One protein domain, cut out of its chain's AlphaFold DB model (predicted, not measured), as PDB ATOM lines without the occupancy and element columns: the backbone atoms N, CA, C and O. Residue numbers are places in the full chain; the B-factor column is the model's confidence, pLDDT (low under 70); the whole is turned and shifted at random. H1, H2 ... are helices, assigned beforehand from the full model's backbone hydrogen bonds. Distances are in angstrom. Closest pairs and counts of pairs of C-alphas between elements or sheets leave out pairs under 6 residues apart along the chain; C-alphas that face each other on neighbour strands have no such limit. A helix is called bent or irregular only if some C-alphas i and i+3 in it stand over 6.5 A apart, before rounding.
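AT A GLANCE: This is residues 2 to 8, 43 to 55, 77 to 169, 178 to 218 and 235 to 282 of the 282 residues of a protein of Polarella glacialis (UniProt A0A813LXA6). This is a long, loose rod of lengthwise helices: H3, bent H4 and H5 run along it, H2 and H7 pack on H3, H4b and H5 toward one end, and H6 lies at the other. Short H1 is off beside H3. The 202 printed residues have seven named helices, H1 to H7 in order, and no named strand, all helix; H2 to H7 form a bundle. The radius of gyration of the C-alphas is 21.1 A and the spans are 74 by 35 by 25 A.

HOW THE PARTS SIT: H1, residues 2 to 8, is close but not clearly touching H3, residues 77 to 115 (C-alphas 2 and 85, 6.4 A). H2, residues 43 to 55, touches H3 through its residues 79 to 90 alone, closest C-alphas Leu 50 and Ala 83, 5.4 A. H4, residues 118 to 168, was assigned as one helix by its hydrogen bonds but is bent, with C-alphas 138 and 141 6.8 A apart; arms H4a, residues 118 to 138, and H4b, residues 141 to 168, stand at 34 degrees, only just short of steep. H3 and H4a form a hairpin, closest C-alphas Tyr 112 and Gly 121, 6.4 A. H5, residues 178 to 218, touches H3 the same way at a shallow tilt of 11 degrees, closest C-alphas Leu 95 and Val 199, 5.8 A. H6, residues 235 to 244, touches H5 at residues 211 to 218 alone, closest C-alphas Lys 214 and Val 239, 5.2 A. H7, residues 258 to 281, touches H5 opposite ways, closest C-alphas Ala 204 and Val 258, 5.2 A. O i to N i+4 pairs are within hydrogen-bond range throughout H1, H2, H3, H4a, H6 and H7, in 22 of 24 in H4b and 35 of 37 in H5.

IN THESE COORDINATES: H1 starts at C-alpha 2 (-15.637, 54.448, 43.922). H3 spans 57.2 A, H4a 30.0 A, H4b 39.7 A, H5 60.6 A and H7 33.9 A, ending at C-alpha 281 (-11.183, 40.398, 10.824).

THE WHOLE: Four cuts leave C-alpha gaps of 19.7 A from 8 to 43, 13.6 A from 55 to 77, 12.3 A from 169 to 178 and 7.3 A from 218 to 235. The link H6 to H7 is long. Residues 2 to 8, most of H2 and residues 166 to 169 and 282 are under pLDDT 70.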
ATOM      1  N   CYS A   2     -15.928  55.883  43.720       39.34
ATOM      2  CA  CYS A   2     -15.637  54.448  43.922       39.34
ATOM      3  C   CYS A   2     -14.401  54.168  44.800       39.34
ATOM      4  O   CYS A   2     -14.440  53.266  45.630       39.34
ATOM      5  N   LEU A   3     -13.345  54.987  44.692       44.53
ATOM      6  CA  LEU A   3     -12.152  54.877  45.541       44.53
ATOM      7  C   LEU A   3     -12.469  55.114  47.029       44.53
ATOM      8  O   LEU A   3     -11.971  54.397  47.885       44.53
ATOM      9  N   GLY A   4     -13.339  56.081  47.340       45.09
ATOM     10  CA  GLY A   4     -13.736  56.400  48.715       45.09
ATOM     11  C   GLY A   4     -14.588  55.302  49.351       45.09
ATOM     12  O   GLY A   4     -14.374  54.955  50.506       45.09
ATOM     13  N   MET A   5     -15.493  54.691  48.582       49.75
ATOM     14  CA  MET A   5     -16.301  53.562  49.053       49.75
ATOM     15  C   MET A   5     -15.450  52.293  49.218       49.75
ATOM     16  O   MET A   5     -15.585  51.590  50.216       49.75
ATOM     17  N   ALA A   6     -14.504  52.043  48.305       52.12
ATOM     18  CA  ALA A   6     -13.526  50.966  48.442       52.12
ATOM     19  C   ALA A   6     -12.601  51.173  49.654       52.12
ATOM     20  O   ALA A   6     -12.357  50.229  50.401       52.12
ATOM     21  N   LEU A   7     -12.133  52.401  49.901       52.94
ATOM     22  CA  LEU A   7     -11.333  52.746  51.080       52.94
ATOM     23  C   LEU A   7     -12.137  52.599  52.373       52.94
ATOM     24  O   LEU A   7     -11.636  52.000  53.318       52.94
ATOM     25  N   ALA A   8     -13.390  53.057  52.405       56.34
ATOM     26  CA  ALA A   8     -14.272  52.886  53.556       56.34
ATOM     27  C   ALA A   8     -14.517  51.401  53.861       56.34
ATOM     28  O   ALA A   8     -14.384  50.980  55.007       56.34
ATOM     29  N   LEU A  43     -29.186  40.862  47.909       67.62
ATOM     30  CA  LEU A  43     -28.133  40.483  46.958       67.62
ATOM     31  C   LEU A  43     -28.725  40.121  45.588       67.62
ATOM     32  O   LEU A  43     -28.135  40.453  44.561       67.62
ATOM     33  N   ALA A  44     -29.882  39.458  45.578       68.31
ATOM     34  CA  ALA A  44     -30.579  39.086  44.356       68.31
ATOM     35  C   ALA A  44     -31.209  40.279  43.648       68.31
ATOM     36  O   ALA A  44     -30.945  40.502  42.470       68.31
ATOM     37  N   ALA A  45     -31.964  41.093  44.383       67.25
ATOM     38  CA  ALA A  45     -32.613  42.284  43.862       67.25
ATOM     39  C   ALA A  45     -31.593  43.280  43.304       67.25
ATOM     40  O   ALA A  45     -31.779  43.800  42.209       67.25
ATOM     41  N   SER A  46     -30.476  43.503  44.006       71.38
ATOM     42  CA  SER A  46     -29.420  44.383  43.501       71.38
ATOM     43  C   SER A  46     -28.824  43.866  42.194       71.38
ATOM     44  O   SER A  46     -28.693  44.647  41.261       71.38
ATOM     45  N   MET A  47     -28.536  42.567  42.074       65.31
ATOM     46  CA  MET A  47     -28.026  41.963  40.835       65.31
ATOM     47  C   MET A  47     -29.053  41.965  39.693       65.31
ATOM     48  O   MET A  47     -28.681  42.202  38.546       65.31
ATOM     49  N   PHE A  48     -30.338  41.771  39.995       67.31
ATOM     50  CA  PHE A  48     -31.421  41.888  39.020       67.31
ATOM     51  C   PHE A  48     -31.525  43.318  38.478       67.31
ATOM     52  O   PHE A  48     -31.558  43.513  37.269       67.31
ATOM     53  N   LEU A  49     -31.430  44.326  39.352       69.31
ATOM     54  CA  LEU A  49     -31.371  45.732  38.945       69.31
ATOM     55  C   LEU A  49     -30.146  46.034  38.067       69.31
ATOM     56  O   LEU A  49     -30.250  46.829  37.139       69.31
ATOM     57  N   LEU A  50     -28.996  45.379  38.288       66.31
ATOM     58  CA  LEU A  50     -27.836  45.506  37.388       66.31
ATOM     59  C   LEU A  50     -28.129  44.977  35.982       66.31
ATOM     60  O   LEU A  50     -27.679  45.569  34.996       66.31
ATOM     61  N   MET A  51     -28.841  43.853  35.906       67.25
ATOM     62  CA  MET A  51     -29.230  43.221  34.650       67.25
ATOM     63  C   MET A  51     -30.253  44.090  33.914       67.25
ATOM     64  O   MET A  51     -30.024  44.444  32.761       67.25
ATOM     65  N   GLU A  52     -31.298  44.531  34.614       69.31
ATOM     66  CA  GLU A  52     -32.338  45.426  34.099       69.31
ATOM     67  C   GLU A  52     -31.765  46.765  33.632       69.31
ATOM     68  O   GLU A  52     -32.061  47.204  32.526       69.31
ATOM     69  N   CYS A  53     -30.870  47.405  34.395       70.19
ATOM     70  CA  CYS A  53     -30.217  48.645  33.958       70.19
ATOM     71  C   CYS A  53     -29.353  48.444  32.705       70.19
ATOM     72  O   CYS A  53     -29.249  49.351  31.881       70.19
ATOM     73  N   SER A  54     -28.727  47.274  32.543       66.88
ATOM     74  CA  SER A  54     -27.911  46.964  31.358       66.88
ATOM     75  C   SER A  54     -28.773  46.622  30.136       66.88
ATOM     76  O   SER A  54     -28.397  46.946  29.015       66.88
ATOM     77  N   PHE A  55     -29.933  46.000  30.347       70.44
ATOM     78  CA  PHE A  55     -30.867  45.644  29.282       70.44
ATOM     79  C   PHE A  55     -31.704  46.843  28.821       70.44
ATOM     80  O   PHE A  55     -31.780  47.119  27.630       70.44
ATOM     81  N   GLN A  77     -24.487  56.653  31.544       80.38
ATOM     82  CA  GLN A  77     -23.172  56.524  32.174       80.38
ATOM     83  C   GLN A  77     -23.284  56.418  33.698       80.38
ATOM     84  O   GLN A  77     -22.582  55.607  34.313       80.38
ATOM     85  N   LEU A  78     -24.189  57.191  34.304       82.44
ATOM     86  CA  LEU A  78     -24.443  57.154  35.739       82.44
ATOM     87  C   LEU A  78     -25.007  55.795  36.172       82.44
ATOM     88  O   LEU A  78     -24.515  55.228  37.150       82.44
ATOM     89  N   SER A  79     -25.972  55.234  35.435       81.50
ATOM     90  CA  SER A  79     -26.546  53.920  35.756       81.50
ATOM     91  C   SER A  79     -25.488  52.817  35.689       81.50
ATOM     92  O   SER A  79     -25.376  52.006  36.609       81.50
ATOM     93  N   HIS A  80     -24.615  52.836  34.677       81.25
ATOM     94  CA  HIS A  80     -23.498  51.899  34.577       81.25
ATOM     95  C   HIS A  80     -22.463  52.061  35.694       81.25
ATOM     96  O   HIS A  80     -21.915  51.058  36.165       81.25
ATOM     97  N   LEU A  81     -22.177  53.295  36.115       84.38
ATOM     98  CA  LEU A  81     -21.261  53.573  37.219       84.38
ATOM     99  C   LEU A  81     -21.818  53.036  38.540       84.38
ATOM    100  O   LEU A  81     -21.108  52.334  39.262       84.38
ATOM    101  N   VAL A  82     -23.089  53.327  38.831       83.25
ATOM    102  CA  VAL A  82     -23.797  52.794  40.001       83.25
ATOM    103  C   VAL A  82     -23.794  51.271  39.949       83.25
ATOM    104  O   VAL A  82     -23.436  50.621  40.930       83.25
ATOM    105  N   ALA A  83     -24.077  50.699  38.780       83.38
ATOM    106  CA  ALA A  83     -24.087  49.263  38.583       83.38
ATOM    107  C   ALA A  83     -22.720  48.612  38.860       83.38
ATOM    108  O   ALA A  83     -22.608  47.614  39.577       83.38
ATOM    109  N   ALA A  84     -21.647  49.202  38.331       85.62
ATOM    110  CA  ALA A  84     -20.286  48.741  38.582       85.62
ATOM    111  C   ALA A  84     -19.898  48.866  40.065       85.62
ATOM    112  O   ALA A  84     -19.266  47.958  40.607       85.62
ATOM    113  N   ALA A  85     -20.293  49.957  40.728       84.50
ATOM    114  CA  ALA A  85     -20.040  50.162  42.149       84.50
ATOM    115  C   ALA A  85     -20.750  49.100  42.998       84.50
ATOM    116  O   ALA A  85     -20.102  48.451  43.817       84.50
ATOM    117  N   VAL A  86     -22.041  48.859  42.753       84.38
ATOM    118  CA  VAL A  86     -22.813  47.813  43.438       84.38
ATOM    119  C   VAL A  86     -22.166  46.445  43.224       84.38
ATOM    120  O   VAL A  86     -21.888  45.750  44.199       84.38
ATOM    121  N   PHE A  87     -21.819  46.078  41.986       86.62
ATOM    122  CA  PHE A  87     -21.134  44.812  41.708       86.62
ATOM    123  C   PHE A  87     -19.822  44.669  42.499       86.62
ATOM    124  O   PHE A  87     -19.572  43.628  43.109       86.62
ATOM    125  N   ALA A  88     -18.998  45.720  42.541       88.31
ATOM    126  CA  ALA A  88     -17.742  45.719  43.288       88.31
ATOM    127  C   ALA A  88     -17.958  45.552  44.803       88.31
ATOM    128  O   ALA A  88     -17.246  44.771  45.438       88.31
ATOM    129  N   VAL A  89     -18.958  46.230  45.379       86.31
ATOM    130  CA  VAL A  89     -19.338  46.069  46.794       86.31
ATOM    131  C   VAL A  89     -19.758  44.626  47.075       86.31
ATOM    132  O   VAL A  89     -19.301  44.028  48.049       86.31
ATOM    133  N   LEU A  90     -20.566  44.029  46.199       87.00
ATOM    134  CA  LEU A  90     -21.028  42.649  46.345       87.00
ATOM    135  C   LEU A  90     -19.872  41.646  46.298       87.00
ATOM    136  O   LEU A  90     -19.797  40.742  47.132       87.00
ATOM    137  N   MET A  91     -18.926  41.826  45.378       92.62
ATOM    138  CA  MET A  91     -17.717  41.003  45.338       92.62
ATOM    139  C   MET A  91     -16.843  41.183  46.582       92.62
ATOM    140  O   MET A  91     -16.299  40.208  47.100       92.62
ATOM    141  N   PHE A  92     -16.730  42.410  47.096       89.31
ATOM    142  CA  PHE A  92     -15.993  42.685  48.326       89.31
ATOM    143  C   PHE A  92     -16.608  41.972  49.536       89.31
ATOM    144  O   PHE A  92     -15.880  41.365  50.323       89.31
ATOM    145  N   LEU A  93     -17.939  41.993  49.665       87.25
ATOM    146  CA  LEU A  93     -18.652  41.284  50.728       87.25
ATOM    147  C   LEU A  93     -18.416  39.771  50.647       87.25
ATOM    148  O   LEU A  93     -18.063  39.157  51.654       87.25
ATOM    149  N   LYS A  94     -18.505  39.179  49.448       92.25
ATOM    150  CA  LYS A  94     -18.166  37.761  49.230       92.25
ATOM    151  C   LYS A  94     -16.733  37.460  49.655       92.25
ATOM    152  O   LYS A  94     -16.491  36.516  50.400       92.25
ATOM    153  N   LEU A  95     -15.777  38.285  49.230       93.31
ATOM    154  CA  LEU A  95     -14.368  38.111  49.577       93.31
ATOM    155  C   LEU A  95     -14.124  38.219  51.088       93.31
ATOM    156  O   LEU A  95     -13.280  37.498  51.628       93.31
ATOM    157  N   HIS A  96     -14.841  39.115  51.768       88.88
ATOM    158  CA  HIS A  96     -14.791  39.237  53.218       88.88
ATOM    159  C   HIS A  96     -15.272  37.948  53.882       88.88
ATOM    160  O   HIS A  96     -14.528  37.382  54.682       88.88
ATOM    161  N   VAL A  97     -16.432  37.430  53.457       89.44
ATOM    162  CA  VAL A  97     -16.990  36.182  53.991       89.44
ATOM    163  C   VAL A  97     -16.013  35.018  53.818       89.44
ATOM    164  O   VAL A  97     -15.688  34.309  54.770       89.44
ATOM    165  N   LEU A  98     -15.472  34.868  52.609       95.25
ATOM    166  CA  LEU A  98     -14.486  33.840  52.280       95.25
ATOM    167  C   LEU A  98     -13.193  33.986  53.099       95.25
ATOM    168  O   LEU A  98     -12.592  32.996  53.503       95.25
ATOM    169  N   SER A  99     -12.757  35.214  53.384       94.25
ATOM    170  CA  SER A  99     -11.566  35.444  54.212       94.25
ATOM    171  C   SER A  99     -11.787  35.051  55.671       94.25
ATOM    172  O   SER A  99     -10.868  34.542  56.300       94.25
ATOM    173  N   CYS A 100     -12.983  35.278  56.208       90.00
ATOM    174  CA  CYS A 100     -13.322  34.859  57.564       90.00
ATOM    175  C   CYS A 100     -13.380  33.331  57.681       90.00
ATOM    176  O   CYS A 100     -12.825  32.780  58.625       90.00
ATOM    177  N   LEU A 101     -13.973  32.644  56.701       93.69
ATOM    178  CA  LEU A 101     -13.978  31.176  56.647       93.69
ATOM    179  C   LEU A 101     -12.553  30.600  56.572       93.69
ATOM    180  O   LEU A 101     -12.241  29.642  57.271       93.69
ATOM    181  N   ASP A 102     -11.673  31.225  55.783       96.06
ATOM    182  CA  ASP A 102     -10.254  30.854  55.694       96.06
ATOM    183  C   ASP A 102      -9.549  30.936  57.063       96.06
ATOM    184  O   ASP A 102      -8.806  30.024  57.426       96.06
ATOM    185  N   LEU A 103      -9.819  31.992  57.841       93.00
ATOM    186  CA  LEU A 103      -9.255  32.184  59.184       93.00
ATOM    187  C   LEU A 103      -9.803  31.187  60.211       93.00
ATOM    188  O   LEU A 103      -9.055  30.747  61.076       93.00
ATOM    189  N   VAL A 104     -11.080  30.812  60.119       93.88
ATOM    190  CA  VAL A 104     -11.684  29.809  61.013       93.88
ATOM    191  C   VAL A 104     -10.992  28.447  60.862       93.88
ATOM    192  O   VAL A 104     -10.759  27.763  61.855       93.88
ATOM    193  N   ILE A 105     -10.612  28.070  59.637       96.56
ATOM    194  CA  ILE A 105      -9.869  26.826  59.377       96.56
ATOM    195  C   ILE A 105      -8.433  26.905  59.929       96.56
ATOM    196  O   ILE A 105      -7.928  25.917  60.471       96.56
ATOM    197  N   ASP A 106      -7.773  28.066  59.818       95.94
ATOM    198  CA  ASP A 106      -6.449  28.279  60.430       95.94
ATOM    199  C   ASP A 106      -6.510  28.177  61.952       95.94
ATOM    200  O   ASP A 106      -5.651  27.543  62.563       95.94
ATOM    201  N   ASP A 107      -7.526  28.788  62.560       94.00
ATOM    202  CA  ASP A 107      -7.711  28.795  64.007       94.00
ATOM    203  C   ASP A 107      -7.935  27.380  64.547       94.00
ATOM    204  O   ASP A 107      -7.263  26.974  65.491       94.00
ATOM    205  N   PHE A 108      -8.771  26.578  63.882       96.06
ATOM    206  CA  PHE A 108      -8.904  25.152  64.184       96.06
ATOM    207  C   PHE A 108      -7.573  24.408  64.100       96.06
ATOM    208  O   PHE A 108      -7.190  23.718  65.042       96.06
ATOM    209  N   SER A 109      -6.843  24.578  62.994       96.62
ATOM    210  CA  SER A 109      -5.567  23.884  62.789       96.62
ATOM    211  C   SER A 109      -4.564  24.255  63.888       96.62
ATOM    212  O   SER A 109      -3.871  23.391  64.424       96.62
ATOM    213  N   ARG A 110      -4.534  25.531  64.293       95.50
ATOM    214  CA  ARG A 110      -3.711  26.016  65.406       95.50
ATOM    215  C   ARG A 110      -4.153  25.430  66.748       95.50
ATOM    216  O   ARG A 110      -3.302  24.968  67.501       95.50
ATOM    217  N   GLN A 111      -5.447  25.470  67.068       93.75
ATOM    218  CA  GLN A 111      -5.970  24.957  68.338       93.75
ATOM    219  C   GLN A 111      -5.710  23.459  68.483       93.75
ATOM    220  O   GLN A 111      -5.269  23.027  69.549       93.75
ATOM    221  N   TYR A 112      -5.910  22.697  67.406       95.06
ATOM    222  CA  TYR A 112      -5.629  21.270  67.379       95.06
ATOM    223  C   TYR A 112      -4.137  20.981  67.574       95.06
ATOM    224  O   TYR A 112      -3.785  20.111  68.362       95.06
ATOM    225  N   ALA A 113      -3.253  21.752  66.935       95.06
ATOM    226  CA  ALA A 113      -1.809  21.594  67.103       95.06
ATOM    227  C   ALA A 113      -1.320  21.861  68.538       95.06
ATOM    228  O   ALA A 113      -0.301  21.311  68.941       95.06
ATOM    229  N   VAL A 114      -2.023  22.710  69.299       93.44
ATOM    230  CA  VAL A 114      -1.669  23.029  70.692       93.44
ATOM    231  C   VAL A 114      -2.228  22.003  71.679       93.44
ATOM    232  O   VAL A 114      -1.527  21.636  72.614       93.44
ATOM    233  N   HIS A 115      -3.477  21.560  71.503       92.81
ATOM    234  CA  HIS A 115      -4.168  20.744  72.512       92.81
ATOM    235  C   HIS A 115      -4.209  19.248  72.188       92.81
ATOM    236  O   HIS A 115      -4.413  18.453  73.096       92.81
ATOM    237  N   GLY A 116      -4.074  18.850  70.918       90.75
ATOM    238  CA  GLY A 116      -4.027  17.446  70.491       90.75
ATOM    239  C   GLY A 116      -5.283  16.602  70.761       90.75
ATOM    240  O   GLY A 116      -5.277  15.414  70.468       90.75
ATOM    241  N   ASN A 117      -6.365  17.172  71.299       93.62
ATOM    242  CA  ASN A 117      -7.557  16.414  71.675       93.62
ATOM    243  C   ASN A 117      -8.442  16.108  70.448       93.62
ATOM    244  O   ASN A 117      -9.094  17.000  69.893       93.62
ATOM    245  N   ALA A 118      -8.487  14.834  70.051       94.44
ATOM    246  CA  ALA A 118      -9.269  14.350  68.916       94.44
ATOM    247  C   ALA A 118     -10.785  14.558  69.078       94.44
ATOM    248  O   ALA A 118     -11.436  15.009  68.135       94.44
ATOM    249  N   GLU A 119     -11.344  14.305  70.265       95.50
ATOM    250  CA  GLU A 119     -12.776  14.475  70.553       95.50
ATOM    251  C   GLU A 119     -13.205  15.937  70.374       95.50
ATOM    252  O   GLU A 119     -14.163  16.250  69.656       95.50
ATOM    253  N   GLN A 120     -12.431  16.856  70.957       95.25
ATOM    254  CA  GLN A 120     -12.638  18.289  70.772       95.25
ATOM    255  C   GLN A 120     -12.483  18.683  69.296       95.25
ATOM    256  O   GLN A 120     -13.267  19.490  68.785       95.25
ATOM    257  N   GLY A 121     -11.511  18.086  68.599       95.88
ATOM    258  CA  GLY A 121     -11.283  18.276  67.171       95.88
ATOM    259  C   GLY A 121     -12.505  17.924  66.317       95.88
ATOM    260  O   GLY A 121     -12.896  18.717  65.461       95.88
ATOM    261  N   ILE A 122     -13.162  16.789  66.586       97.12
ATOM    262  CA  ILE A 122     -14.376  16.353  65.871       97.12
ATOM    263  C   ILE A 122     -15.497  17.380  66.047       97.12
ATOM    264  O   ILE A 122     -16.108  17.817  65.067       97.12
ATOM    265  N   TRP A 123     -15.751  17.799  67.289       97.12
ATOM    266  CA  TRP A 123     -16.811  18.762  67.586       97.12
ATOM    267  C   TRP A 123     -16.561  20.118  66.913       97.12
ATOM    268  O   TRP A 123     -17.463  20.697  66.299       97.12
ATOM    269  N   GLN A 124     -15.323  20.618  66.981       95.81
ATOM    270  CA  GLN A 124     -14.944  21.867  66.325       95.81
ATOM    271  C   GLN A 124     -15.061  21.761  64.801       95.81
ATOM    272  O   GLN A 124     -15.637  22.654  64.175       95.81
ATOM    273  N   TRP A 125     -14.587  20.664  64.205       97.38
ATOM    274  CA  TRP A 125     -14.669  20.450  62.761       97.38
ATOM    275  C   TRP A 125     -16.114  20.374  62.268       97.38
ATOM    276  O   TRP A 125     -16.462  21.040  61.294       97.38
ATOM    277  N   SER A 126     -16.985  19.650  62.978       96.69
ATOM    278  CA  SER A 126     -18.415  19.567  62.656       96.69
ATOM    279  C   SER A 126     -19.065  20.957  62.591       96.69
ATOM    280  O   SER A 126     -19.823  21.277  61.669       96.69
ATOM    281  N   ARG A 127     -18.692  21.853  63.513       94.75
ATOM    282  CA  ARG A 127     -19.158  23.247  63.512       94.75
ATOM    283  C   ARG A 127     -18.632  24.045  62.316       94.75
ATOM    284  O   ARG A 127     -19.373  24.853  61.745       94.75
ATOM    285  N   ILE A 128     -17.373  23.840  61.939       95.25
ATOM    286  CA  ILE A 128     -16.755  24.485  60.771       95.25
ATOM    287  C   ILE A 128     -17.431  24.012  59.491       95.25
ATOM    288  O   ILE A 128     -17.827  24.847  58.682       95.25
ATOM    289  N   GLN A 129     -17.646  22.706  59.342       95.94
ATOM    290  CA  GLN A 129     -18.365  22.115  58.218       95.94
ATOM    291  C   GLN A 129     -19.779  22.698  58.096       95.94
ATOM    292  O   GLN A 129     -20.162  23.159  57.020       95.94
ATOM    293  N   ALA A 130     -20.537  22.758  59.196       94.00
ATOM    294  CA  ALA A 130     -21.870  23.363  59.200       94.00
ATOM    295  C   ALA A 130     -21.835  24.841  58.772       94.00
ATOM    296  O   ALA A 130     -22.664  25.282  57.975       94.00
ATOM    297  N   THR A 131     -20.841  25.596  59.248       93.06
ATOM    298  CA  THR A 131     -20.660  27.016  58.904       93.06
ATOM    299  C   THR A 131     -20.278  27.203  57.433       93.06
ATOM    300  O   THR A 131     -20.826  28.083  56.768       93.06
ATOM    301  N   LEU A 132     -19.376  26.368  56.908       94.38
ATOM    302  CA  LEU A 132     -18.987  26.354  55.497       94.38
ATOM    303  C   LEU A 132     -20.198  26.064  54.613       94.38
ATOM    304  O   LEU A 132     -20.481  26.856  53.720       94.38
ATOM    305  N   ASN A 133     -20.957  25.006  54.909       94.50
ATOM    306  CA  ASN A 133     -22.153  24.634  54.152       94.50
ATOM    307  C   ASN A 133     -23.209  25.746  54.173       94.50
ATOM    308  O   ASN A 133     -23.749  26.116  53.130       94.50
ATOM    309  N   GLN A 134     -23.468  26.337  55.343       93.38
ATOM    310  CA  GLN A 134     -24.407  27.449  55.468       93.38
ATOM    311  C   GLN A 134     -23.963  28.664  54.644       93.38
ATOM    312  O   GLN A 134     -24.773  29.247  53.921       93.38
ATOM    313  N   ALA A 135     -22.689  29.053  54.738       93.12
ATOM    314  CA  ALA A 135     -22.149  30.173  53.976       93.12
ATOM    315  C   ALA A 135     -22.174  29.891  52.467       93.12
ATOM    316  O   ALA A 135     -22.524  30.774  51.685       93.12
ATOM    317  N   SER A 136     -21.856  28.661  52.065       95.31
ATOM    318  CA  SER A 136     -21.866  28.225  50.672       95.31
ATOM    319  C   SER A 136     -23.259  28.336  50.064       95.31
ATOM    320  O   SER A 136     -23.434  29.054  49.083       95.31
ATOM    321  N   ASN A 137     -24.268  27.753  50.719       92.38
ATOM    322  CA  ASN A 137     -25.659  27.784  50.258       92.38
ATOM    323  C   ASN A 137     -26.201  29.220  50.158       92.38
ATOM    324  O   ASN A 137     -26.965  29.547  49.253       92.38
ATOM    325  N   ARG A 138     -25.792  30.111  51.071       89.69
ATOM    326  CA  ARG A 138     -26.201  31.526  51.045       89.69
ATOM    327  C   ARG A 138     -25.526  32.317  49.927       89.69
ATOM    328  O   ARG A 138     -26.148  33.204  49.344       89.69
ATOM    329  N   LEU A 139     -24.260  32.028  49.635       92.19
ATOM    330  CA  LEU A 139     -23.508  32.717  48.589       92.19
ATOM    331  C   LEU A 139     -23.767  32.150  47.190       92.19
ATOM    332  O   LEU A 139     -23.572  32.877  46.215       92.19
ATOM    333  N   GLU A 140     -24.213  30.899  47.085       94.00
ATOM    334  CA  GLU A 140     -24.448  30.179  45.834       94.00
ATOM    335  C   GLU A 140     -25.298  30.982  44.848       94.00
ATOM    336  O   GLU A 140     -24.832  31.306  43.754       94.00
ATOM    337  N   GLY A 141     -26.509  31.382  45.252       89.56
ATOM    338  CA  GLY A 141     -27.401  32.159  44.390       89.56
ATOM    339  C   GLY A 141     -26.743  33.458  43.920       89.56
ATOM    340  O   GLY A 141     -26.803  33.815  42.745       89.56
ATOM    341  N   SER A 142     -26.014  34.137  44.811       90.44
ATOM    342  CA  SER A 142     -25.292  35.358  44.456       90.44
ATOM    343  C   SER A 142     -24.155  35.105  43.463       90.44
ATOM    344  O   SER A 142     -23.883  35.971  42.629       90.44
ATOM    345  N   PHE A 143     -23.454  33.969  43.536       93.62
ATOM    346  CA  PHE A 143     -22.466  33.582  42.526       93.62
ATOM    347  C   PHE A 143     -23.123  33.345  41.172       93.62
ATOM    348  O   PHE A 143     -22.685  33.953  40.198       93.62
ATOM    349  N   LEU A 144     -24.198  32.554  41.129       92.75
ATOM    350  CA  LEU A 144     -24.947  32.277  39.901       92.75
ATOM    351  C   LEU A 144     -25.439  33.568  39.237       92.75
ATOM    352  O   LEU A 144     -25.229  33.755  38.046       92.75
ATOM    353  N   MET A 145     -25.972  34.516  40.007       90.00
ATOM    354  CA  MET A 145     -26.395  35.812  39.459       90.00
ATOM    355  C   MET A 145     -25.234  36.669  38.940       90.00
ATOM    356  O   MET A 145     -25.372  37.402  37.967       90.00
ATOM    357  N   SER A 146     -24.059  36.584  39.568       92.25
ATOM    358  CA  SER A 146     -22.874  37.291  39.058       92.25
ATOM    359  C   SER A 146     -22.394  36.684  37.736       92.25
ATOM    360  O   SER A 146     -21.975  37.416  36.843       92.25
ATOM    361  N   PHE A 147     -22.491  35.358  37.605       94.00
ATOM    362  CA  PHE A 147     -22.219  34.645  36.361       94.00
ATOM    363  C   PHE A 147     -23.177  35.031  35.247       94.00
ATOM    364  O   PHE A 147     -22.724  35.381  34.159       94.00
ATOM    365  N   THR A 148     -24.483  34.998  35.519       90.62
ATOM    366  CA  THR A 148     -25.495  35.353  34.524       90.62
ATOM    367  C   THR A 148     -25.345  36.802  34.078       90.62
ATOM    368  O   THR A 148     -25.432  37.063  32.886       90.62
ATOM    369  N   ALA A 149     -25.009  37.731  34.981       89.06
ATOM    370  CA  ALA A 149     -24.747  39.125  34.623       89.06
ATOM    371  C   ALA A 149     -23.554  39.290  33.659       89.06
ATOM    372  O   ALA A 149     -23.621  40.082  32.720       89.06
ATOM    373  N   ILE A 150     -22.460  38.543  33.860       93.06
ATOM    374  CA  ILE A 150     -21.304  38.571  32.945       93.06
ATOM    375  C   ILE A 150     -21.652  37.906  31.610       93.06
ATOM    376  O   ILE A 150     -21.340  38.463  30.559       93.06
ATOM    377  N   ALA A 151     -22.326  36.754  31.641       92.56
ATOM    378  CA  ALA A 151     -22.758  36.047  30.437       92.56
ATOM    379  C   ALA A 151     -23.722  36.893  29.590       92.56
ATOM    380  O   ALA A 151     -23.536  36.999  28.382       92.56
ATOM    381  N   ALA A 152     -24.689  37.565  30.221       89.50
ATOM    382  CA  ALA A 152     -25.583  38.516  29.563       89.50
ATOM    383  C   ALA A 152     -24.812  39.707  28.969       89.50
ATOM    384  O   ALA A 152     -25.112  40.152  27.863       89.50
ATOM    385  N   GLY A 153     -23.773  40.192  29.659       89.81
ATOM    386  CA  GLY A 153     -22.866  41.211  29.126       89.81
ATOM    387  C   GLY A 153     -22.165  40.766  27.839       89.81
ATOM    388  O   GLY A 153     -22.127  41.515  26.869       89.81
ATOM    389  N   PHE A 154     -21.654  39.535  27.793       92.88
ATOM    390  CA  PHE A 154     -21.086  38.984  26.561       92.88
ATOM    391  C   PHE A 154     -22.142  38.763  25.471       92.88
ATOM    392  O   PHE A 154     -21.878  39.063  24.315       92.88
ATOM    393  N   ALA A 155     -23.332  38.273  25.820       91.50
ATOM    394  CA  ALA A 155     -24.405  38.036  24.854       91.50
ATOM    395  C   ALA A 155     -24.883  39.337  24.189       91.50
ATOM    396  O   ALA A 155     -25.013  39.384  22.969       91.50
ATOM    397  N   THR A 156     -25.085  40.398  24.977       88.19
ATOM    398  CA  THR A 156     -25.449  41.734  24.467       88.19
ATOM    399  C   THR A 156     -24.350  42.323  23.588       88.19
ATOM    400  O   THR A 156     -24.641  42.834  22.515       88.19
ATOM    401  N   LEU A 157     -23.081  42.170  23.980       90.38
ATOM    402  CA  LEU A 157     -21.940  42.586  23.162       90.38
ATOM    403  C   LEU A 157     -21.889  41.853  21.812       90.38
ATOM    404  O   LEU A 157     -21.665  42.477  20.781       90.38
ATOM    405  N   THR A 158     -22.103  40.536  21.806       91.31
ATOM    406  CA  THR A 158     -22.137  39.744  20.569       91.31
ATOM    407  C   THR A 158     -23.326  40.130  19.690       91.31
ATOM    408  O   THR A 158     -23.164  40.239  18.480       91.31
ATOM    409  N   ALA A 159     -24.504  40.366  20.275       89.69
ATOM    410  CA  ALA A 159     -25.681  40.812  19.531       89.69
ATOM    411  C   ALA A 159     -25.433  42.159  18.835       89.69
ATOM    412  O   ALA A 159     -25.741  42.289  17.653       89.69
ATOM    413  N   ASP A 160     -24.800  43.111  19.527       85.88
ATOM    414  CA  ASP A 160     -24.434  44.410  18.952       85.88
ATOM    415  C   ASP A 160     -23.453  44.288  17.790       85.88
ATOM    416  O   ASP A 160     -23.570  45.016  16.811       85.88
ATOM    417  N   LEU A 161     -22.501  43.354  17.860       87.88
ATOM    418  CA  LEU A 161     -21.573  43.111  16.754       87.88
ATOM    419  C   LEU A 161     -22.275  42.502  15.541       87.88
ATOM    420  O   LEU A 161     -22.018  42.914  14.412       87.88
ATOM    421  N   LEU A 162     -23.182  41.551  15.769       88.62
ATOM    422  CA  LEU A 162     -23.935  40.913  14.691       88.62
ATOM    423  C   LEU A 162     -24.872  41.910  13.997       88.62
ATOM    424  O   LEU A 162     -24.884  41.964  12.771       88.62
ATOM    425  N   LEU A 163     -25.605  42.723  14.763       86.06
ATOM    426  CA  LEU A 163     -26.534  43.723  14.228       86.06
ATOM    427  C   LEU A 163     -25.815  44.958  13.662       86.06
ATOM    428  O   LEU A 163     -26.203  45.472  12.623       86.06
ATOM    429  N   GLY A 164     -24.742  45.423  14.306       78.44
ATOM    430  CA  GLY A 164     -23.999  46.609  13.872       78.44
ATOM    431  C   GLY A 164     -23.163  46.386  12.610       78.44
ATOM    432  O   GLY A 164     -22.949  47.323  11.841       78.44
ATOM    433  N   SER A 165     -22.723  45.146  12.355       71.88
ATOM    434  CA  SER A 165     -21.936  44.800  11.160       71.88
ATOM    435  C   SER A 165     -22.645  45.147   9.846       71.88
ATOM    436  O   SER A 165     -21.987  45.528   8.881       71.88
ATOM    437  N   THR A 166     -23.981  45.089   9.814       68.81
ATOM    438  CA  THR A 166     -24.758  45.404   8.610       68.81
ATOM    439  C   THR A 166     -24.840  46.902   8.337       68.81
ATOM    440  O   THR A 166     -24.893  47.296   7.178       68.81
ATOM    441  N   GLU A 167     -24.815  47.742   9.374       69.50
ATOM    442  CA  GLU A 167     -24.918  49.201   9.228       69.50
ATOM    443  C   GLU A 167     -23.555  49.870   8.997       69.50
ATOM    444  O   GLU A 167     -23.463  50.868   8.281       69.50
ATOM    445  N   MET A 168     -22.476  49.323   9.573       61.78
ATOM    446  CA  MET A 168     -21.129  49.897   9.438       61.78
ATOM    447  C   MET A 168     -20.577  49.809   8.007       61.78
ATOM    448  O   MET A 168     -19.834  50.698   7.598       61.78
ATOM    449  N   LEU A 169     -20.959  48.782   7.236       65.06
ATOM    450  CA  LEU A 169     -20.561  48.625   5.830       65.06
ATOM    451  C   LEU A 169     -21.059  49.768   4.928       65.06
ATOM    452  O   LEU A 169     -20.434  50.044   3.907       65.06
ATOM    453  N   SER A 178     -16.532  54.127  16.582       72.38
ATOM    454  CA  SER A 178     -17.140  52.818  16.868       72.38
ATOM    455  C   SER A 178     -16.206  51.895  17.662       72.38
ATOM    456  O   SER A 178     -16.597  51.319  18.683       72.38
ATOM    457  N   MET A 179     -14.923  51.841  17.284       80.12
ATOM    458  CA  MET A 179     -13.931  50.995  17.959       80.12
ATOM    459  C   MET A 179     -13.718  51.400  19.430       80.12
ATOM    460  O   MET A 179     -13.601  50.543  20.310       80.12
ATOM    461  N   SER A 180     -13.701  52.705  19.728       81.12
ATOM    462  CA  SER A 180     -13.520  53.210  21.098       81.12
ATOM    463  C   SER A 180     -14.655  52.774  22.032       81.12
ATOM    464  O   SER A 180     -14.406  52.297  23.146       81.12
ATOM    465  N   TRP A 181     -15.902  52.876  21.563       82.75
ATOM    466  CA  TRP A 181     -17.088  52.469  22.318       82.75
ATOM    467  C   TRP A 181     -17.082  50.968  22.629       82.75
ATOM    468  O   TRP A 181     -17.327  50.558  23.773       82.75
ATOM    469  N   LEU A 182     -16.729  50.148  21.637       84.88
ATOM    470  CA  LEU A 182     -16.674  48.701  21.785       84.88
ATOM    471  C   LEU A 182     -15.614  48.279  22.808       84.88
ATOM    472  O   LEU A 182     -15.910  47.529  23.745       84.88
ATOM    473  N   LEU A 183     -14.395  48.816  22.686       87.38
ATOM    474  CA  LEU A 183     -13.307  48.566  23.633       87.38
ATOM    475  C   LEU A 183     -13.708  48.952  25.061       87.38
ATOM    476  O   LEU A 183     -13.435  48.212  26.010       87.38
ATOM    477  N   GLN A 184     -14.409  50.077  25.232       86.94
ATOM    478  CA  GLN A 184     -14.887  50.506  26.542       86.94
ATOM    479  C   GLN A 184     -15.884  49.505  27.149       86.94
ATOM    480  O   GLN A 184     -15.804  49.211  28.347       86.94
ATOM    481  N   ARG A 185     -16.809  48.955  26.353       88.38
ATOM    482  CA  ARG A 185     -17.754  47.922  26.808       88.38
ATOM    483  C   ARG A 185     -17.058  46.609  27.151       88.38
ATOM    484  O   ARG A 185     -17.298  46.072  28.236       88.38
ATOM    485  N   MET A 186     -16.155  46.142  26.291       90.31
ATOM    486  CA  MET A 186     -15.357  44.936  26.535       90.31
ATOM    487  C   MET A 186     -14.583  45.036  27.846       90.31
ATOM    488  O   MET A 186     -14.696  44.157  28.701       90.31
ATOM    489  N   MET A 187     -13.872  46.145  28.062       90.56
ATOM    490  CA  MET A 187     -13.099  46.364  29.284       90.56
ATOM    491  C   MET A 187     -13.969  46.300  30.545       90.56
ATOM    492  O   MET A 187     -13.565  45.703  31.542       90.56
ATOM    493  N   ARG A 188     -15.191  46.846  30.512       90.00
ATOM    494  CA  ARG A 188     -16.121  46.776  31.655       90.00
ATOM    495  C   ARG A 188     -16.527  45.335  31.982       90.00
ATOM    496  O   ARG A 188     -16.557  44.976  33.161       90.00
ATOM    497  N   ILE A 189     -16.835  44.520  30.970       91.62
ATOM    498  CA  ILE A 189     -17.211  43.106  31.150       91.62
ATOM    499  C   ILE A 189     -16.013  42.310  31.677       91.62
ATOM    500  O   ILE A 189     -16.146  41.597  32.672       91.62
ATOM    501  N   ILE A 190     -14.833  42.501  31.078       93.06
ATOM    502  CA  ILE A 190     -13.592  41.820  31.469       93.06
ATOM    503  C   ILE A 190     -13.242  42.126  32.927       93.06
ATOM    504  O   ILE A 190     -12.984  41.201  33.692       93.06
ATOM    505  N   ILE A 191     -13.291  43.393  33.356       92.69
ATOM    506  CA  ILE A 191     -12.981  43.770  34.745       92.69
ATOM    507  C   ILE A 191     -13.927  43.071  35.731       92.69
ATOM    508  O   ILE A 191     -13.466  42.528  36.735       92.69
ATOM    509  N   ARG A 192     -15.238  43.036  35.450       92.88
ATOM    510  CA  ARG A 192     -16.221  42.324  36.292       92.88
ATOM    511  C   ARG A 192     -15.950  40.818  36.315       92.88
ATOM    512  O   ARG A 192     -15.985  40.215  37.388       92.88
ATOM    513  N   GLY A 193     -15.627  40.244  35.156       94.69
ATOM    514  CA  GLY A 193     -15.224  38.848  35.002       94.69
ATOM    515  C   GLY A 193     -14.009  38.492  35.850       94.69
ATOM    516  O   GLY A 193     -14.071  37.559  36.647       94.69
ATOM    517  N   LEU A 194     -12.928  39.268  35.753       95.12
ATOM    518  CA  LEU A 194     -11.710  39.068  36.544       95.12
ATOM    519  C   LEU A 194     -11.983  39.142  38.048       95.12
ATOM    520  O   LEU A 194     -11.464  38.331  38.815       95.12
ATOM    521  N   LEU A 195     -12.829  40.082  38.472       94.69
ATOM    522  CA  LEU A 195     -13.192  40.240  39.877       94.69
ATOM    523  C   LEU A 195     -13.990  39.030  40.394       94.69
ATOM    524  O   LEU A 195     -13.708  38.540  41.488       94.69
ATOM    525  N   LEU A 196     -14.921  38.497  39.593       96.56
ATOM    526  CA  LEU A 196     -15.639  37.260  39.915       96.56
ATOM    527  C   LEU A 196     -14.691  36.052  39.986       96.56
ATOM    528  O   LEU A 196     -14.743  35.297  40.959       96.56
ATOM    529  N   ILE A 197     -13.803  35.887  38.999       97.62
ATOM    530  CA  ILE A 197     -12.801  34.808  38.974       97.62
ATOM    531  C   ILE A 197     -11.918  34.856  40.217       97.62
ATOM    532  O   ILE A 197     -11.687  33.825  40.843       97.62
ATOM    533  N   TYR A 198     -11.474  36.043  40.626       97.62
ATOM    534  CA  TYR A 198     -10.675  36.206  41.834       97.62
ATOM    535  C   TYR A 198     -11.411  35.725  43.096       97.62
ATOM    536  O   TYR A 198     -10.842  35.001  43.917       97.62
ATOM    537  N   VAL A 199     -12.693  36.074  43.244       97.25
ATOM    538  CA  VAL A 199     -13.514  35.610  44.373       97.25
ATOM    539  C   VAL A 199     -13.698  34.086  44.331       97.25
ATOM    540  O   VAL A 199     -13.585  33.432  45.367       97.25
ATOM    541  N   LEU A 200     -13.912  33.498  43.151       97.56
ATOM    542  CA  LEU A 200     -14.031  32.044  42.985       97.56
ATOM    543  C   LEU A 200     -12.725  31.306  43.288       97.56
ATOM    544  O   LEU A 200     -12.760  30.263  43.932       97.56
ATOM    545  N   LEU A 201     -11.573  31.856  42.895       98.00
ATOM    546  CA  LEU A 201     -10.263  31.320  43.276       98.00
ATOM    547  C   LEU A 201     -10.087  31.331  44.795       98.00
ATOM    548  O   LEU A 201      -9.558  30.378  45.368       98.00
ATOM    549  N   ARG A 202     -10.567  32.382  45.475       97.75
ATOM    550  CA  ARG A 202     -10.549  32.430  46.940       97.75
ATOM    551  C   ARG A 202     -11.444  31.352  47.552       97.75
ATOM    552  O   ARG A 202     -11.018  30.725  48.513       97.75
ATOM    553  N   ALA A 203     -12.629  31.120  46.992       97.50
ATOM    554  CA  ALA A 203     -13.522  30.049  47.428       97.50
ATOM    555  C   ALA A 203     -12.910  28.656  47.201       97.50
ATOM    556  O   ALA A 203     -12.896  27.833  48.110       97.50
ATOM    557  N   ALA A 204     -12.308  28.423  46.033       98.06
ATOM    558  CA  ALA A 204     -11.606  27.182  45.714       98.06
ATOM    559  C   ALA A 204     -10.435  26.906  46.671       98.06
ATOM    560  O   ALA A 204     -10.241  25.777  47.116       98.06
ATOM    561  N   ARG A 205      -9.684  27.950  47.043       97.88
ATOM    562  CA  ARG A 205      -8.587  27.842  48.013       97.88
ATOM    563  C   ARG A 205      -9.062  27.383  49.393       97.88
ATOM    564  O   ARG A 205      -8.313  26.692  50.070       97.88
ATOM    565  N   ILE A 206     -10.275  27.750  49.813       97.88
ATOM    566  CA  ILE A 206     -10.855  27.266  51.076       97.88
ATOM    567  C   ILE A 206     -11.086  25.756  50.997       97.88
ATOM    568  O   ILE A 206     -10.673  25.042  51.904       97.88
ATOM    569  N   SER A 207     -11.656  25.262  49.892       97.69
ATOM    570  CA  SER A 207     -11.826  23.819  49.661       97.69
ATOM    571  C   SER A 207     -10.490  23.070  49.701       97.69
ATOM    572  O   SER A 207     -10.368  22.066  50.392       97.69
ATOM    573  N   GLU A 208      -9.460  23.587  49.021       97.56
ATOM    574  CA  GLU A 208      -8.114  22.994  49.065       97.56
ATOM    575  C   GLU A 208      -7.496  23.038  50.463       97.56
ATOM    576  O   GLU A 208      -6.713  22.166  50.832       97.56
ATOM    577  N   LYS A 209      -7.812  24.065  51.250       97.38
ATOM    578  CA  LYS A 209      -7.308  24.187  52.611       97.38
ATOM    579  C   LYS A 209      -7.939  23.157  53.536       97.38
ATOM    580  O   LYS A 209      -7.194  22.532  54.282       97.38
ATOM    581  N   CYS A 210      -9.247  22.916  53.426       97.44
ATOM    582  CA  CYS A 210      -9.906  21.813  54.128       97.44
ATOM    583  C   CYS A 210      -9.224  20.470  53.812       97.44
ATOM    584  O   CYS A 210      -8.921  19.701  54.721       97.44
ATOM    585  N   ASP A 211      -8.878  20.235  52.538       96.75
ATOM    586  CA  ASP A 211      -8.133  19.040  52.116       96.75
ATOM    587  C   ASP A 211      -6.697  18.978  52.666       96.75
ATOM    588  O   ASP A 211      -6.135  17.894  52.810       96.75
ATOM    589  N   ARG A 212      -6.065  20.112  52.974       97.62
ATOM    590  CA  ARG A 212      -4.723  20.138  53.582       97.62
ATOM    591  C   ARG A 212      -4.767  19.969  55.093       97.62
ATOM    592  O   ARG A 212      -3.810  19.448  55.655       97.62
ATOM    593  N   THR A 213      -5.860  20.347  55.752       97.31
ATOM    594  CA  THR A 213      -6.007  20.202  57.207       97.31
ATOM    595  C   THR A 213      -5.887  18.742  57.650       97.31
ATOM    596  O   THR A 213      -5.209  18.466  58.637       97.31
ATOM    597  N   LYS A 214      -6.427  17.785  56.884       95.62
ATOM    598  CA  LYS A 214      -6.232  16.345  57.147       95.62
ATOM    599  C   LYS A 214      -4.758  15.920  57.095       95.62
ATOM    600  O   LYS A 214      -4.285  15.210  57.978       95.62
ATOM    601  N   GLN A 215      -4.013  16.393  56.094       96.19
ATOM    602  CA  GLN A 215      -2.580  16.102  55.956       96.19
ATOM    603  C   GLN A 215      -1.779  16.739  57.092       96.19
ATOM    604  O   GLN A 215      -0.885  16.105  57.646       96.19
ATOM    605  N   PHE A 216      -2.140  17.969  57.465       96.88
ATOM    606  CA  PHE A 216      -1.540  18.686  58.580       96.88
ATOM    607  C   PHE A 216      -1.705  17.913  59.893       96.88
ATOM    608  O   PHE A 216      -0.702  17.622  60.537       96.88
ATOM    609  N   ILE A 217      -2.928  17.495  60.239       96.12
ATOM    610  CA  ILE A 217      -3.203  16.709  61.454       96.12
ATOM    611  C   ILE A 217      -2.389  15.415  61.471       96.12
ATOM    612  O   ILE A 217      -1.780  15.084  62.484       96.12
ATOM    613  N   ASN A 218      -2.321  14.709  60.340       94.00
ATOM    614  CA  ASN A 218      -1.557  13.467  60.242       94.00
ATOM    615  C   ASN A 218      -0.036  13.678  60.384       94.00
ATOM    616  O   ASN A 218       0.674  12.774  60.816       94.00
ATOM    617  N   ARG A 235      -6.607  10.142  66.450       92.31
ATOM    618  CA  ARG A 235      -6.169  11.011  65.353       92.31
ATOM    619  C   ARG A 235      -6.525  10.430  63.990       92.31
ATOM    620  O   ARG A 235      -6.975  11.168  63.112       92.31
ATOM    621  N   SER A 236      -6.342   9.121  63.796       93.75
ATOM    622  CA  SER A 236      -6.709   8.465  62.532       93.75
ATOM    623  C   SER A 236      -8.217   8.553  62.260       93.75
ATOM    624  O   SER A 236      -8.627   8.799  61.122       93.75
ATOM    625  N   TYR A 237      -9.035   8.444  63.313       96.19
ATOM    626  CA  TYR A 237     -10.479   8.614  63.244       96.19
ATOM    627  C   TYR A 237     -10.857  10.051  62.880       96.19
ATOM    628  O   TYR A 237     -11.663  10.247  61.974       96.19
ATOM    629  N   LEU A 238     -10.236  11.060  63.500       96.62
ATOM    630  CA  LEU A 238     -10.471  12.463  63.147       96.62
ATOM    631  C   LEU A 238     -10.088  12.762  61.690       96.62
ATOM    632  O   LEU A 238     -10.853  13.407  60.977       96.62
ATOM    633  N   VAL A 239      -8.926  12.293  61.228       96.88
ATOM    634  CA  VAL A 239      -8.487  12.474  59.832       96.88
ATOM    635  C   VAL A 239      -9.501  11.866  58.864       96.88
ATOM    636  O   VAL A 239      -9.864  12.509  57.878       96.88
ATOM    637  N   ARG A 240      -9.996  10.662  59.168       97.19
ATOM    638  CA  ARG A 240     -11.042  10.000  58.384       97.19
ATOM    639  C   ARG A 240     -12.365  10.763  58.433       97.19
ATOM    640  O   ARG A 240     -12.974  10.964  57.392       97.19
ATOM    641  N   TYR A 241     -12.772  11.248  59.603       97.44
ATOM    642  CA  TYR A 241     -13.970  12.070  59.759       97.44
ATOM    643  C   TYR A 241     -13.901  13.344  58.908       97.44
ATOM    644  O   TYR A 241     -14.869  13.701  58.241       97.44
ATOM    645  N   ILE A 242     -12.744  14.013  58.878       96.81
ATOM    646  CA  ILE A 242     -12.516  15.191  58.034       96.81
ATOM    647  C   ILE A 242     -12.653  14.834  56.549       96.81
ATOM    648  O   ILE A 242     -13.299  15.580  55.812       96.81
ATOM    649  N   ASP A 243     -12.089  13.706  56.118       96.50
ATOM    650  CA  ASP A 243     -12.177  13.236  54.731       96.50
ATOM    651  C   ASP A 243     -13.627  12.909  54.329       96.50
ATOM    652  O   ASP A 243     -14.138  13.452  53.347       96.50
ATOM    653  N   ASP A 244     -14.328  12.133  55.162       97.25
ATOM    654  CA  ASP A 244     -15.716  11.703  54.945       97.25
ATOM    655  C   ASP A 244     -16.714  12.878  55.025       97.25
ATOM    656  O   ASP A 244     -17.775  12.854  54.397       97.25
ATOM    657  N   SER A 245     -16.377  13.947  55.757       95.44
ATOM    658  CA  SER A 245     -17.226  15.141  55.888       95.44
ATOM    659  C   SER A 245     -17.389  15.933  54.585       95.44
ATOM    660  O   SER A 245     -18.289  16.776  54.490       95.44
ATOM    661  N   ALA A 246     -16.502  15.709  53.605       93.44
ATOM    662  CA  ALA A 246     -16.427  16.447  52.343       93.44
ATOM    663  C   ALA A 246     -16.482  17.982  52.519       93.44
ATOM    664  O   ALA A 246     -16.991  18.702  51.654       93.44
ATOM    665  N   ALA A 247     -15.974  18.497  53.646       93.75
ATOM    666  CA  ALA A 247     -16.044  19.915  53.969       93.75
ATOM    667  C   ALA A 247     -15.316  20.757  52.908       93.75
ATOM    668  O   ALA A 247     -14.177  20.491  52.523       93.75
ATOM    669  N   GLY A 248     -15.975  21.811  52.443       94.19
ATOM    670  CA  GLY A 248     -15.444  22.685  51.408       94.19
ATOM    671  C   GLY A 248     -16.467  23.725  50.984       94.19
ATOM    672  O   GLY A 248     -17.559  23.812  51.543       94.19
ATOM    673  N   PHE A 249     -16.096  24.532  49.996       94.44
ATOM    674  CA  PHE A 249     -17.012  25.485  49.389       94.44
ATOM    675  C   PHE A 249     -17.689  24.844  48.169       94.44
ATOM    676  O   PHE A 249     -17.018  24.489  47.195       94.44
ATOM    677  N   CYS A 250     -19.011  24.700  48.224       95.62
ATOM    678  CA  CYS A 250     -19.835  24.024  47.222       95.62
ATOM    679  C   CYS A 250     -20.809  24.990  46.524       95.62
ATOM    680  O   CYS A 250     -21.505  25.769  47.170       95.62
ATOM    681  N   ILE A 251     -20.894  24.923  45.198       95.00
ATOM    682  CA  ILE A 251     -21.926  25.600  44.397       95.00
ATOM    683  C   ILE A 251     -22.736  24.506  43.708       95.00
ATOM    684  O   ILE A 251     -22.148  23.661  43.035       95.00
ATOM    685  N   GLN A 252     -24.061  24.503  43.883       92.81
ATOM    686  CA  GLN A 252     -24.970  23.493  43.324       92.81
ATOM    687  C   GLN A 252     -24.584  22.059  43.722       92.81
ATOM    688  O   GLN A 252     -24.595  21.137  42.911       92.81
ATOM    689  N   GLY A 253     -24.156  21.874  44.973       91.31
ATOM    690  CA  GLY A 253     -23.670  20.584  45.480       91.31
ATOM    691  C   GLY A 253     -22.291  20.155  44.955       91.31
ATOM    692  O   GLY A 253     -21.724  19.194  45.467       91.31
ATOM    693  N   GLY A 254     -21.708  20.874  43.990       94.69
ATOM    694  CA  GLY A 254     -20.365  20.622  43.476       94.69
ATOM    695  C   GLY A 254     -19.300  21.421  44.225       94.69
ATOM    696  O   GLY A 254     -19.380  22.647  44.317       94.69
ATOM    697  N   ARG A 255     -18.260  20.750  44.728       95.88
ATOM    698  CA  ARG A 255     -17.118  21.414  45.374       95.88
ATOM    699  C   ARG A 255     -16.323  22.230  44.354       95.88
ATOM    700  O   ARG A 255     -15.837  21.685  43.361       95.88
ATOM    701  N   ILE A 256     -16.140  23.526  44.607       96.94
ATOM    702  CA  ILE A 256     -15.324  24.372  43.732       96.94
ATOM    703  C   ILE A 256     -13.854  23.995  43.910       96.94
ATOM    704  O   ILE A 256     -13.320  24.040  45.020       96.94
ATOM    705  N   THR A 257     -13.192  23.682  42.798       97.31
ATOM    706  CA  THR A 257     -11.746  23.441  42.720       97.31
ATOM    707  C   THR A 257     -11.070  24.535  41.901       97.31
ATOM    708  O   THR A 257     -11.695  25.128  41.017       97.31
ATOM    709  N   VAL A 258      -9.780  24.796  42.145       97.44
ATOM    710  CA  VAL A 258      -9.019  25.790  41.363       97.44
ATOM    711  C   VAL A 258      -9.036  25.419  39.883       97.44
ATOM    712  O   VAL A 258      -9.221  26.280  39.028       97.44
ATOM    713  N   PHE A 259      -8.957  24.124  39.577       97.31
ATOM    714  CA  PHE A 259      -9.053  23.612  38.215       97.31
ATOM    715  C   PHE A 259     -10.371  23.987  37.515       97.31
ATOM    716  O   PHE A 259     -10.348  24.428  36.365       97.31
ATOM    717  N   ALA A 260     -11.515  23.877  38.199       96.81
ATOM    718  CA  ALA A 260     -12.804  24.293  37.642       96.81
ATOM    719  C   ALA A 260     -12.844  25.806  37.358       96.81
ATOM    720  O   ALA A 260     -13.307  26.227  36.297       96.81
ATOM    721  N   VAL A 261     -12.296  26.621  38.264       97.69
ATOM    722  CA  VAL A 261     -12.223  28.081  38.080       97.69
ATOM    723  C   VAL A 261     -11.290  28.456  36.922       97.69
ATOM    724  O   VAL A 261     -11.607  29.357  36.150       97.69
ATOM    725  N   MET A 262     -10.180  27.737  36.737       97.75
ATOM    726  CA  MET A 262      -9.268  27.955  35.609       97.75
ATOM    727  C   MET A 262      -9.907  27.617  34.258       97.75
ATOM    728  O   MET A 262      -9.703  28.355  33.296       97.75
ATOM    729  N   LYS A 263     -10.726  26.558  34.173       97.19
ATOM    730  CA  LYS A 263     -11.494  26.241  32.952       97.19
ATOM    731  C   LYS A 263     -12.442  27.370  32.564       97.19
ATOM    732  O   LYS A 263     -12.532  27.745  31.401       97.19
ATOM    733  N   LEU A 264     -13.131  27.923  33.553       96.06
ATOM    734  CA  LEU A 264     -14.022  29.055  33.365       96.06
ATOM    735  C   LEU A 264     -13.261  30.323  32.946       96.06
ATOM    736  O   LEU A 264     -13.706  31.035  32.049       96.06
ATOM    737  N   PHE A 265     -12.111  30.599  33.565       97.38
ATOM    738  CA  PHE A 265     -11.248  31.705  33.154       97.38
ATOM    739  C   PHE A 265     -10.806  31.551  31.692       97.38
ATOM    740  O   PHE A 265     -10.936  32.491  30.910       97.38
ATOM    741  N   TYR A 266     -10.374  30.348  31.301       97.75
ATOM    742  CA  TYR A 266     -10.020  30.035  29.919       97.75
ATOM    743  C   TYR A 266     -11.192  30.263  28.955       97.75
ATOM    744  O   TYR A 266     -11.005  30.889  27.915       97.75
ATOM    745  N   LEU A 267     -12.406  29.832  29.321       96.62
ATOM    746  CA  LEU A 267     -13.612  30.065  28.522       96.62
ATOM    747  C   LEU A 267     -13.875  31.563  28.303       96.62
ATOM    748  O   LEU A 267     -14.159  31.971  27.180       96.62
ATOM    749  N   MET A 268     -13.734  32.396  29.341       95.81
ATOM    750  CA  MET A 268     -13.887  33.850  29.194       95.81
ATOM    751  C   MET A 268     -12.809  34.465  28.293       95.81
ATOM    752  O   MET A 268     -13.122  35.336  27.481       95.81
ATOM    753  N   CYS A 269     -11.557  34.014  28.403       96.62
ATOM    754  CA  CYS A 269     -10.473  34.462  27.525       96.62
ATOM    755  C   CYS A 269     -10.727  34.064  26.067       96.62
ATOM    756  O   CYS A 269     -10.580  34.902  25.182       96.62
ATOM    757  N   ALA A 270     -11.155  32.824  25.820       96.88
ATOM    758  CA  ALA A 270     -11.485  32.332  24.486       96.88
ATOM    759  C   ALA A 270     -12.646  33.118  23.862       96.88
ATOM    760  O   ALA A 270     -12.562  33.518  22.704       96.88
ATOM    761  N   LEU A 271     -13.695  33.407  24.638       95.38
ATOM    762  CA  LEU A 271     -14.824  34.220  24.186       95.38
ATOM    763  C   LEU A 271     -14.399  35.658  23.866       95.38
ATOM    764  O   LEU A 271     -14.758  36.198  22.825       95.38
ATOM    765  N   THR A 272     -13.582  36.257  24.735       94.12
ATOM    766  CA  THR A 272     -13.025  37.597  24.508       94.12
ATOM    767  C   THR A 272     -12.179  37.620  23.239       94.12
ATOM    768  O   THR A 272     -12.347  38.509  22.412       94.12
ATOM    769  N   PHE A 273     -11.312  36.624  23.047       95.69
ATOM    770  CA  PHE A 273     -10.483  36.495  21.852       95.69
ATOM    771  C   PHE A 273     -11.318  36.325  20.580       95.69
ATOM    772  O   PHE A 273     -11.032  36.981  19.581       95.69
ATOM    773  N   ALA A 274     -12.367  35.498  20.615       94.50
ATOM    774  CA  ALA A 274     -13.270  35.315  19.483       94.50
ATOM    775  C   ALA A 274     -13.939  36.640  19.090       94.50
ATOM    776  O   ALA A 274     -13.943  36.993  17.916       94.50
ATOM    777  N   ILE A 275     -14.419  37.407  20.073       90.94
ATOM    778  CA  ILE A 275     -15.021  38.725  19.850       90.94
ATOM    779  C   ILE A 275     -14.003  39.706  19.256       90.94
ATOM    780  O   ILE A 275     -14.284  40.332  18.242       90.94
ATOM    781  N   VAL A 276     -12.803  39.798  19.837       91.50
ATOM    782  CA  VAL A 276     -11.721  40.641  19.302       91.50
ATOM    783  C   VAL A 276     -11.384  40.252  17.859       91.50
ATOM    784  O   VAL A 276     -11.258  41.118  17.002       91.50
ATOM    785  N   THR A 277     -11.274  38.956  17.568       93.00
ATOM    786  CA  THR A 277     -10.939  38.464  16.224       93.00
ATOM    787  C   THR A 277     -12.019  38.826  15.208       93.00
ATOM    788  O   THR A 277     -11.679  39.234  14.104       93.00
ATOM    789  N   GLN A 278     -13.301  38.729  15.575       88.81
ATOM    790  CA  GLN A 278     -14.403  39.158  14.706       88.81
ATOM    791  C   GLN A 278     -14.313  40.652  14.385       88.81
ATOM    792  O   GLN A 278     -14.512  41.039  13.247       88.81
ATOM    793  N   VAL A 279     -13.936  41.471  15.366       86.00
ATOM    794  CA  VAL A 279     -13.841  42.932  15.223       86.00
ATOM    795  C   VAL A 279     -12.676  43.374  14.337       86.00
ATOM    796  O   VAL A 279     -12.791  44.376  13.645       86.00
ATOM    797  N   TYR A 280     -11.542  42.669  14.379       85.38
ATOM    798  CA  TYR A 280     -10.368  42.990  13.552       85.38
ATOM    799  C   TYR A 280     -10.348  42.268  12.198       85.38
ATOM    800  O   TYR A 280      -9.561  42.637  11.330       85.38
ATOM    801  N   GLY A 281     -11.122  41.192  12.050       81.69
ATOM    802  CA  GLY A 281     -11.183  40.398  10.824       81.69
ATOM    803  C   GLY A 281     -12.143  40.950   9.768       81.69
ATOM    804  O   GLY A 281     -12.001  40.586   8.601       81.69
ATOM    805  N   THR A 282     -13.099  41.787  10.176       63.19
ATOM    806  CA  THR A 282     -14.014  42.547   9.304       63.19
ATOM    807  C   THR A 282     -13.409  43.883   8.913       63.19
ATOM    808  O   THR A 282     -13.477  44.223   7.714       63.19
TER     809      THR A 282